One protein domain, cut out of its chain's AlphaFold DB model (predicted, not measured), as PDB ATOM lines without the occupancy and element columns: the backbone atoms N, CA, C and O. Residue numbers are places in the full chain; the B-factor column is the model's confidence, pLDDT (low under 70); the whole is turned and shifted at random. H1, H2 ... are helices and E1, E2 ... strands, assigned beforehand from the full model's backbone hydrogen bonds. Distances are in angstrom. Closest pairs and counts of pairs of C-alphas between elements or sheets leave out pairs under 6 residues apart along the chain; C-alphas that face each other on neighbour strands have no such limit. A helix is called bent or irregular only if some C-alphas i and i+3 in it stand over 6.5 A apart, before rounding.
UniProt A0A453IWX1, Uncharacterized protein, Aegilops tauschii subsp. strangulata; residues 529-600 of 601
ATOM      1  N   ARG A 529      87.480   6.042  26.325       94.62
ATOM      2  CA  ARG A 529      87.711   5.750  27.740       94.62
ATOM      3  C   ARG A 529      86.449   5.137  28.337       94.62
ATOM      4  O   ARG A 529      85.370   5.708  28.197       94.62
ATOM      5  N   VAL A 530      86.571   3.983  28.984       95.50
ATOM      6  CA  VAL A 530      85.437   3.238  29.548       95.50
ATOM      7  C   VAL A 530      85.600   3.122  31.054       95.50
ATOM      8  O   VAL A 530      86.616   2.618  31.528       95.50
ATOM      9  N   PHE A 531      84.605   3.586  31.801       95.12
ATOM     10  CA  PHE A 531      84.483   3.308  33.228       95.12
ATOM     11  C   PHE A 531      83.513   2.142  33.429       95.12
ATOM     12  O   PHE A 531      82.460   2.103  32.789       95.12
ATOM     13  N   THR A 532      83.849   1.207  34.316       94.31
ATOM     14  CA  THR A 532      82.972   0.087  34.671       94.31
ATOM     15  C   THR A 532      83.180  -0.347  36.118       94.31
ATOM     16  O   THR A 532      84.300  -0.317  36.620       94.31
ATOM     17  N   ASP A 533      82.098  -0.751  36.776       90.62
ATOM     18  CA  ASP A 533      82.086  -1.436  38.075       90.62
ATOM     19  C   ASP A 533      81.895  -2.960  37.919       90.62
ATOM     20  O   ASP A 533      81.820  -3.682  38.912       90.62
ATOM     21  N   ILE A 534      81.801  -3.455  36.678       92.44
ATOM     22  CA  ILE A 534      81.530  -4.855  36.353       92.44
ATOM     23  C   ILE A 534      82.867  -5.570  36.105       92.44
ATOM     24  O   ILE A 534      83.491  -5.331  35.064       92.44
ATOM     25  N   PRO A 535      83.293  -6.510  36.975       92.25
ATOM     26  CA  PRO A 535      84.591  -7.179  36.845       92.25
ATOM     27  C   PRO A 535      84.795  -7.872  35.492       92.25
ATOM     28  O   PRO A 535      85.894  -7.889  34.951       92.25
ATOM     29  N   GLN A 536      83.724  -8.405  34.898       94.88
ATOM     30  CA  GLN A 536      83.779  -9.066  33.594       94.88
ATOM     31  C   GLN A 536      84.065  -8.079  32.452       94.88
ATOM     32  O   GLN A 536      84.711  -8.439  31.470       94.88
ATOM     33  N   VAL A 537      83.593  -6.835  32.545       92.50
ATOM     34  CA  VAL A 537      83.896  -5.811  31.533       92.50
ATOM     35  C   VAL A 537      85.353  -5.388  31.662       92.50
ATOM     36  O   VAL A 537      86.044  -5.285  30.652       92.50
ATOM     37  N   GLU A 538      85.838  -5.226  32.893       92.00
ATOM     38  CA  GLU A 538      87.246  -4.943  33.172       92.00
ATOM     39  C   GLU A 538      88.175  -6.057  32.644       92.00
ATOM     40  O   GLU A 538      89.186  -5.770  32.006       92.00
ATOM     41  N   GLU A 539      87.804  -7.328  32.831       94.56
ATOM     42  CA  GLU A 539      88.601  -8.487  32.406       94.56
ATOM     43  C   GLU A 539      88.625  -8.683  30.879       94.56
ATOM     44  O   GLU A 539      89.668  -9.014  30.305       94.56
ATOM     45  N   PHE A 540      87.490  -8.492  30.194       95.94
ATOM     46  CA  PHE A 540      87.336  -8.924  28.797       95.94
ATOM     47  C   PHE A 540      87.356  -7.796  27.753       95.94
ATOM     48  O   PHE A 540      87.449  -8.087  26.551       95.94
ATOM     49  N   LEU A 541      87.334  -6.518  28.151       94.00
ATOM     50  CA  LEU A 541      87.412  -5.372  27.232       94.00
ATOM     51  C   LEU A 541      88.846  -5.151  26.707       94.00
ATOM     52  O   LEU A 541      89.545  -4.211  27.066       94.00
ATOM     53  N   THR A 542      89.282  -6.036  25.810       93.69
ATOM     54  CA  THR A 542      90.668  -6.117  25.296       93.69
ATOM     55  C   THR A 542      90.881  -5.461  23.926       93.69
ATOM     56  O   THR A 542      91.983  -5.463  23.375       93.69
ATOM     57  N   ARG A 543      89.817  -4.911  23.336       92.69
ATOM     58  CA  ARG A 543      89.842  -4.239  22.031       92.69
ATOM     59  C   ARG A 543      90.648  -2.928  22.114       92.69
ATOM     60  O   ARG A 543      90.372  -2.131  23.001       92.69
ATOM     61  N   PRO A 544      91.558  -2.638  21.163       90.44
ATOM     62  CA  PRO A 544      92.420  -1.448  21.212       90.44
ATOM     63  C   PRO A 544      91.666  -0.117  21.069       90.44
ATOM     64  O   PRO A 544      92.218   0.942  21.354       90.44
ATOM     65  N   GLU A 545      90.413  -0.146  20.613       91.50
ATOM     66  CA  GLU A 545      89.546   1.030  20.525       91.50
ATOM     67  C   GLU A 545      88.996   1.491  21.879       91.50
ATOM     68  O   GLU A 545      88.371   2.549  21.927       91.50
ATOM     69  N   PHE A 546      89.220   0.733  22.955       93.50
ATOM     70  CA  PHE A 546      88.741   1.051  24.294       93.50
ATOM     71  C   PHE A 546      89.885   1.018  25.306       93.50
ATOM     72  O   PHE A 546      90.779   0.177  25.225       93.50
ATOM     73  N   VAL A 547      89.853   1.938  26.265       95.06
ATOM     74  CA  VAL A 547      90.821   2.012  27.365       95.06
ATOM     75  C   VAL A 547      90.059   2.190  28.668       95.06
ATOM     76  O   VAL A 547      89.244   3.100  28.786       95.06
ATOM     77  N   LEU A 548      90.318   1.337  29.654       95.69
ATOM     78  CA  LEU A 548      89.671   1.437  30.961       95.69
ATOM     79  C   LEU A 548      90.165   2.674  31.728       95.69
ATOM     80  O   LEU A 548      91.346   3.029  31.665       95.69
ATOM     81  N   THR A 549      89.265   3.339  32.449       93.94
ATOM     82  CA  THR A 549      89.572   4.471  33.333       93.94
ATOM     83  C   THR A 549      88.959   4.250  34.709       93.94
ATOM     84  O   THR A 549      87.876   3.686  34.827       93.94
ATOM     85  N   THR A 550      89.652   4.704  35.752       90.88
ATOM     86  CA  THR A 550      89.203   4.582  37.148       90.88
ATOM     87  C   THR A 550      88.353   5.764  37.609       90.88
ATOM     88  O   THR A 550      87.638   5.641  38.596       90.88
ATOM     89  N   ASP A 551      88.441   6.912  36.926       91.00
ATOM     90  CA  ASP A 551      87.618   8.092  37.210       91.00
ATOM     91  C   ASP A 551      86.449   8.170  36.205       91.00
ATOM     92  O   ASP A 551      86.705   8.280  34.997       91.00
ATOM     93  N   PRO A 552      85.182   8.119  36.663       89.94
ATOM     94  CA  PRO A 552      84.002   8.255  35.809       89.94
ATOM     95  C   PRO A 552      83.946   9.566  35.015       89.94
ATOM     96  O   PRO A 552      83.382   9.590  33.922       89.94
ATOM     97  N   LYS A 553      84.537  10.658  35.516       90.31
ATOM     98  CA  LYS A 553      84.524  11.974  34.838       90.31
ATOM     99  C   LYS A 553      85.332  11.981  33.548       90.31
ATOM    100  O   LYS A 553      85.051  12.739  32.626       90.31
ATOM    101  N   ASP A 554      86.334  11.118  33.505       90.50
ATOM    102  CA  ASP A 554      87.283  10.983  32.411       90.50
ATOM    103  C   ASP A 554      86.800  10.017  31.318       90.50
ATOM    104  O   ASP A 554      87.479   9.850  30.300       90.50
ATOM    105  N   ALA A 555      85.679   9.329  31.542       93.12
ATOM    106  CA  ALA A 555      85.163   8.305  30.649       93.12
ATOM    107  C   ALA A 555      84.322   8.899  29.512       93.12
ATOM    108  O   ALA A 555      83.512   9.797  29.723       93.12
ATOM    109  N   ASP A 556      84.450   8.334  28.315       92.56
ATOM    110  CA  ASP A 556      83.516   8.565  27.211       92.56
ATOM    111  C   ASP A 556      82.291   7.644  27.321       92.56
ATOM    112  O   ASP A 556      81.198   8.005  26.886       92.56
ATOM    113  N   ILE A 557      82.481   6.447  27.888       93.50
ATOM    114  CA  ILE A 557      81.444   5.436  28.099       93.50
ATOM    115  C   ILE A 557      81.411   5.050  29.577       93.50
ATOM    116  O   ILE A 557      82.414   4.601  30.134       93.50
ATOM    117  N   ILE A 558      80.237   5.157  30.185       93.44
ATOM    118  CA  ILE A 558      79.922   4.604  31.496       93.44
ATOM    119  C   ILE A 558      79.190   3.281  31.283       93.44
ATOM    120  O   ILE A 558      78.074   3.255  30.762       93.44
ATOM    121  N   TRP A 559      79.834   2.180  31.660       93.50
ATOM    122  CA  TRP A 559      79.266   0.839  31.583       93.50
ATOM    123  C   TRP A 559      79.129   0.257  32.987       93.50
ATOM    124  O   TRP A 559      80.023  -0.444  33.465       93.50
ATOM    125  N   ALA A 560      78.027   0.580  33.659       90.00
ATOM    126  CA  ALA A 560      77.818   0.240  35.061       90.00
ATOM    127  C   ALA A 560      76.703  -0.796  35.255       90.00
ATOM    128  O   ALA A 560      75.706  -0.802  34.525       90.00
ATOM    129  N   GLY A 561      76.876  -1.661  36.252       84.56
ATOM    130  CA  GLY A 561      75.847  -2.556  36.772       84.56
ATOM    131  C   GLY A 561      74.942  -1.865  37.794       84.56
ATOM    132  O   GLY A 561      73.773  -2.229  37.910       84.56
ATOM    133  N   MET A 562      75.451  -0.857  38.509       82.94
ATOM    134  CA  MET A 562      74.633  -0.011  39.382       82.94
ATOM    135  C   MET A 562      73.751   0.971  38.602       82.94
ATOM    136  O   MET A 562      74.158   1.500  37.569       82.94
ATOM    137  N   GLN A 563      72.555   1.255  39.125       82.50
ATOM    138  CA  GLN A 563      71.646   2.259  38.562       82.50
ATOM    139  C   GLN A 563      72.288   3.649  38.621       82.50
ATOM    140  O   GLN A 563      72.765   4.061  39.676       82.50
ATOM    141  N   ILE A 564      72.267   4.383  37.506       84.56
ATOM    142  CA  ILE A 564      72.766   5.759  37.453       84.56
ATOM    143  C   ILE A 564      71.569   6.704  37.404       84.56
ATOM    144  O   ILE A 564      71.050   7.032  36.336       84.56
ATOM    145  N   ASP A 565      71.108   7.115  38.581       80.81
ATOM    146  CA  ASP A 565      70.066   8.128  38.731       80.81
ATOM    147  C   ASP A 565      70.637   9.558  38.682       80.81
ATOM    148  O   ASP A 565      71.847   9.783  38.573       80.81
ATOM    149  N   SER A 566      69.749  10.551  38.738       80.69
ATOM    150  CA  SER A 566      70.098  11.975  38.696       80.69
ATOM    151  C   SER A 566      71.040  12.402  39.827       80.69
ATOM    152  O   SER A 566      71.881  13.285  39.637       80.69
ATOM    153  N   GLU A 567      70.904  11.791  41.003       81.00
ATOM    154  CA  GLU A 567      71.648  12.145  42.210       81.00
ATOM    155  C   GLU A 567      73.073  11.583  42.135       81.00
ATOM    156  O   GLU A 567      74.054  12.319  42.299       81.00
ATOM    157  N   LEU A 568      73.202  10.318  41.735       81.88
ATOM    158  CA  LEU A 568      74.472   9.664  41.456       81.88
ATOM    159  C   LEU A 568      75.199  10.356  40.302       81.88
ATOM    160  O   LEU A 568      76.389  10.654  40.422       81.88
ATOM    161  N   LYS A 569      74.487  10.695  39.221       85.12
ATOM    162  CA  LYS A 569      75.029  11.441  38.075       85.12
ATOM    163  C   LYS A 569      75.651  12.768  38.516       85.12
ATOM    164  O   LYS A 569      76.772  13.078  38.116       85.12
ATOM    165  N   SER A 570      74.964  13.503  39.392       85.38
ATOM    166  CA  SER A 570      75.467  14.747  39.986       85.38
ATOM    167  C   SER A 570      76.689  14.508  40.880       85.38
ATOM    168  O   SER A 570      77.712  15.178  40.729       85.38
ATOM    169  N   SER A 571      76.633  13.502  41.758       84.69
ATOM    170  CA  SER A 571      77.716  13.187  42.701       84.69
ATOM    171  C   SER A 571      79.016  12.759  42.005       84.69
ATOM    172  O   SER A 571      80.111  13.167  42.402       84.69
ATOM    173  N   LEU A 572      78.893  11.990  40.921       83.81
ATOM    174  CA  LEU A 572      80.005  11.518  40.102       83.81
ATOM    175  C   LEU A 572      80.461  12.573  39.082       83.81
ATOM    176  O   LEU A 572      81.520  12.416  38.479       83.81
ATOM    177  N   GLY A 573      79.718  13.673  38.921       86.38
ATOM    178  CA  GLY A 573      80.015  14.736  37.960       86.38
ATOM    179  C   GLY A 573      79.885  14.286  36.505       86.38
ATOM    180  O   GLY A 573      80.654  14.739  35.658       86.38
ATOM    181  N   LEU A 574      78.950  13.378  36.230       88.56
ATOM    182  CA  LEU A 574      78.677  12.863  34.894       88.56
ATOM    183  C   LEU A 574      77.875  13.875  34.067       88.56
ATOM    184  O   LEU A 574      77.075  14.651  34.594       88.56
ATOM    185  N   THR A 575      78.054  13.847  32.750       86.44
ATOM    186  CA  THR A 575      77.437  14.803  31.816       86.44
ATOM    187  C   THR A 575      76.612  14.101  30.741       86.44
ATOM    188  O   THR A 575      76.833  12.931  30.441       86.44
ATOM    189  N   ASP A 576      75.699  14.832  30.095       82.69
ATOM    190  CA  ASP A 576      74.904  14.325  28.959       82.69
ATOM    191  C   ASP A 576      75.736  14.031  27.697       82.69
ATOM    192  O   ASP A 576      75.205  13.560  26.695       82.69
ATOM    193  N   GLN A 577      77.040  14.325  27.717       83.38
ATOM    194  CA  GLN A 577      77.952  14.040  26.606       83.38
ATOM    195  C   GLN A 577      78.551  12.628  26.667       83.38
ATOM    196  O   GLN A 577      79.167  12.191  25.695       83.38
ATOM    197  N   GLN A 578      78.391  11.926  27.791       89.06
ATOM    198  CA  GLN A 578      78.910  10.574  27.989       89.06
ATOM    199  C   GLN A 578      77.875   9.537  27.550       89.06
ATOM    200  O   GLN A 578      76.672   9.706  27.751       89.06
ATOM    201  N   TYR A 579      78.343   8.438  26.965       89.44
ATOM    202  CA  TYR A 579      77.484   7.312  26.616       89.44
ATOM    203  C   TYR A 579      77.264   6.433  27.837       89.44
ATOM    204  O   TYR A 579      78.199   6.159  28.583       89.44
ATOM    205  N   MET A 580      76.039   5.956  28.020       89.56
ATOM    206  CA  MET A 580      75.669   5.123  29.160       89.56
ATOM    207  C   MET A 580      75.025   3.839  28.654       89.56
ATOM    208  O   MET A 580      74.285   3.859  27.668       89.56
ATOM    209  N   ASN A 581      75.290   2.717  29.322       90.25
ATOM    210  CA  ASN A 581      74.631   1.438  29.035       90.25
ATOM    211  C   ASN A 581      73.192   1.363  29.569       90.25
ATOM    212  O   ASN A 581      72.626   0.275  29.576       90.25
ATOM    213  N   GLN A 582      72.639   2.501  30.006       86.94
ATOM    214  CA  GLN A 582      71.294   2.626  30.543       86.94
ATOM    215  C   GLN A 582      70.455   3.590  29.704       86.94
ATOM    216  O   GLN A 582      70.965   4.617  29.246       86.94
ATOM    217  N   PHE A 583      69.180   3.271  29.486       81.25
ATOM    218  CA  PHE A 583      68.256   4.132  28.736       81.25
ATOM    219  C   PHE A 583      67.367   4.969  29.673       81.25
ATOM    220  O   PHE A 583      67.170   4.596  30.833       81.25
ATOM    221  N   PRO A 584      66.818   6.113  29.210       75.44
ATOM    222  CA  PRO A 584      65.921   6.922  30.028       75.44
ATOM    223  C   PRO A 584      64.778   6.083  30.608       75.44
ATOM    224  O   PRO A 584      64.111   5.356  29.873       75.44
ATOM    225  N   PHE A 585      64.557   6.205  31.919       72.56
ATOM    226  CA  PHE A 585      63.534   5.465  32.672       72.56
ATOM    227  C   PHE A 585      63.724   3.935  32.727       72.56
ATOM    228  O   PHE A 585      62.797   3.223  33.108       72.56
ATOM    229  N   GLU A 586      64.912   3.403  32.416       80.62
ATOM    230  CA  GLU A 586      65.201   1.967  32.568       80.62
ATOM    231  C   GLU A 586      64.962   1.463  33.993       80.62
ATOM    232  O   GLU A 586      64.440   0.361  34.166       80.62
ATOM    233  N   ALA A 587      65.265   2.292  34.999       77.81
ATOM    234  CA  ALA A 587      65.025   1.987  36.408       77.81
ATOM    235  C   ALA A 587      63.588   1.500  36.645       77.81
ATOM    236  O   ALA A 587      63.380   0.551  37.393       77.81
ATOM    237  N   CYS A 588      62.606   2.074  35.946       74.81
ATOM    238  CA  CYS A 588      61.199   1.707  36.072       74.81
ATOM    239  C   CYS A 588      60.910   0.266  35.613       74.81
ATOM    240  O   CYS A 588      59.964  -0.360  36.088       74.81
ATOM    241  N   LEU A 589      61.737  -0.295  34.729       75.88
ATOM    242  CA  LEU A 589      61.609  -1.667  34.235       75.88
ATOM    243  C   LEU A 589      62.447  -2.671  35.030       75.88
ATOM    244  O   LEU A 589      62.038  -3.825  35.173       75.88
ATOM    245  N   VAL A 590      63.618  -2.260  35.523       76.75
ATOM    246  CA  VAL A 590      64.585  -3.177  36.154       76.75
ATOM    247  C   VAL A 590      64.561  -3.131  37.685       76.75
ATOM    248  O   VAL A 590      64.967  -4.100  38.329       76.75
ATOM    249  N   MET A 591      64.027  -2.062  38.287       72.19
ATOM    250  CA  MET A 591      63.945  -1.880  39.739       72.19
ATOM    251  C   MET A 591      62.505  -2.015  40.232       72.19
ATOM    252  O   MET A 591      61.629  -1.220  39.903       72.19
ATOM    253  N   LYS A 592      62.261  -2.989  41.119       73.69
ATOM    254  CA  LYS A 592      60.912  -3.263  41.654       73.69
ATOM    255  C   LYS A 592      60.259  -2.057  42.341       73.69
ATOM    256  O   LYS A 592      59.043  -1.938  42.281       73.69
ATOM    257  N   HIS A 593      61.030  -1.179  42.986       70.06
ATOM    258  CA  HIS A 593      60.475   0.002  43.661       70.06
ATOM    259  C   HIS A 593      60.034   1.105  42.687       70.06
ATOM    260  O   HIS A 593      59.153   1.876  43.042       70.06
ATOM    261  N   HIS A 594      60.564   1.121  41.460       70.12
ATOM    262  CA  HIS A 594      60.115   2.009  40.384       70.12
ATOM    263  C   HIS A 594      59.062   1.356  39.476       70.12
ATOM    264  O   HIS A 594      58.572   1.980  38.538       70.12
ATOM    265  N   LEU A 595      58.663   0.105  39.748       69.25
ATOM    266  CA  LEU A 595      57.589  -0.548  39.001       69.25
ATOM    267  C   LEU A 595      56.282   0.239  39.128       69.25
ATOM    268  O   LEU A 595      55.541   0.356  38.155       69.25
ATOM    269  N   ALA A 596      56.019   0.813  40.306       63.97
ATOM    270  CA  ALA A 596      54.882   1.697  40.506       63.97
ATOM    271  C   ALA A 596      54.932   2.893  39.546       63.97
ATOM    272  O   ALA A 596      53.907   3.198  38.959       63.97
ATOM    273  N   ASP A 597      56.108   3.467  39.276       65.56
ATOM    274  CA  ASP A 597      56.292   4.596  38.351       65.56
ATOM    275  C   ASP A 597      56.036   4.225  36.877       65.56
ATOM    276  O   ASP A 597      55.845   5.100  36.040       65.56
ATOM    277  N   THR A 598      55.989   2.930  36.524       64.50
ATOM    278  CA  THR A 598      55.511   2.496  35.189       64.50
ATOM    279  C   THR A 598      53.988   2.495  35.070       64.50
ATOM    280  O   THR A 598      53.447   2.520  33.962       64.50
ATOM    281  N   ILE A 599      53.306   2.429  36.215       59.50
ATOM    282  CA  ILE A 599      51.849   2.354  36.353       59.50
ATOM    283  C   ILE A 599      51.288   3.736  36.725       59.50
ATOM    284  O   ILE A 599      50.189   4.085  36.298       59.50
ATOM    285  N   HIS A 600      52.053   4.523  37.483       47.56
ATOM    286  CA  HIS A 600      51.789   5.911  37.827       47.56
ATOM    287  C   HIS A 600      52.093   6.776  36.605       47.56
ATOM    288  O   HIS A 600      53.242   6.925  36.195       47.56
TER     289      HIS A 600
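Overview. This is residues 529 to 600 of the 601 residues of an uncharacterized protein of Aegilops tauschii subsp. strangulata (UniProt A0A453IWX1). A small sheet of three short parallel strands, E2, E1 and E3, with H1 just grazing it, makes one end of an elongated model, and a corner of two short helices, H3 and H4, makes the other. H2 lies between these ends, off to one side, and a long stretch without a named element runs from it past E3, with which it pairs briefly, to H3. The printed part has 72 residues, with four named helices and three named strands in the order E1, H1, E2, E3, H2, H3, H4; under half of the residues are in these elements, and the class is mixed, helices and strands. The whole is only just loose, close to compact, with a radius of gyration of the C-alphas of 13.6 A and spans of 44 by 24 by 16 A.

Arrangement. E1, residues 529 to 532, is the inner strand of the sheet. H1, residues 535 to 540, only grazes the sheet with residues 537 to 538; its closest C-alphas to E1 are those of Glu 538 and Thr 532, 6.8 A apart. E2, residues 546 to 548, is an edge strand parallel to E1 at 51 degrees, with N 530 and O 547 2.8 A apart. E1, H1 and E2 form a strand-helix-strand unit, two parallel neighbour strands with a helix between, and its crossover is right-handed. E3, residues 557 to 559, is the other edge strand, parallel to E1 at 18 degrees, with N 531 and O 557 2.9 A apart. The pairing is staggered: E1 pairs with E2 over residues 529 to 530 and with E3 over residues 530 to 532. Residues 557 to 558 of E3 also pair, parallel, with residues 579 to 580. H2, residues 566 to 572, is not on the sheet and touches no helix. H3, residues 587 to 590, and H4, residues 592 to 599, touch only at the corner, their closest C-alphas being those of Cys 588 and His 594, 4.5 A apart. Every O i to N i+4 pair is within hydrogen-bond range in H1 and H2; H3 is too short for one, and H4 has 1 of 4, beside 4 of 5 O i to N i+3 pairs.

Along the chain. E1 begins at C-alpha 529, (87.711, 5.750, 27.740), and is 10.1 A long. H1 measures 8.7 A, E2 6.7 A, E3 6.2 A, H2 10.0 A and H3 5.2 A. H2 begins at C-alpha 566, (70.098, 11.975, 38.696). H4 is 11.9 A long and ends at C-alpha 599, (51.849, 2.354, 36.353); it is only just irregular, with C-alphas 593 and 596 6.6 A apart.

Size, cuts and confidence. The two C-alphas farthest apart are those of Pro 544 and His 600, 44.5 A. The printed part has no cut, and the link from H2 to H3, 14 residues, is long. Mean pLDDT of the printed part is 84.9, and residues 595 to 600 are under 70.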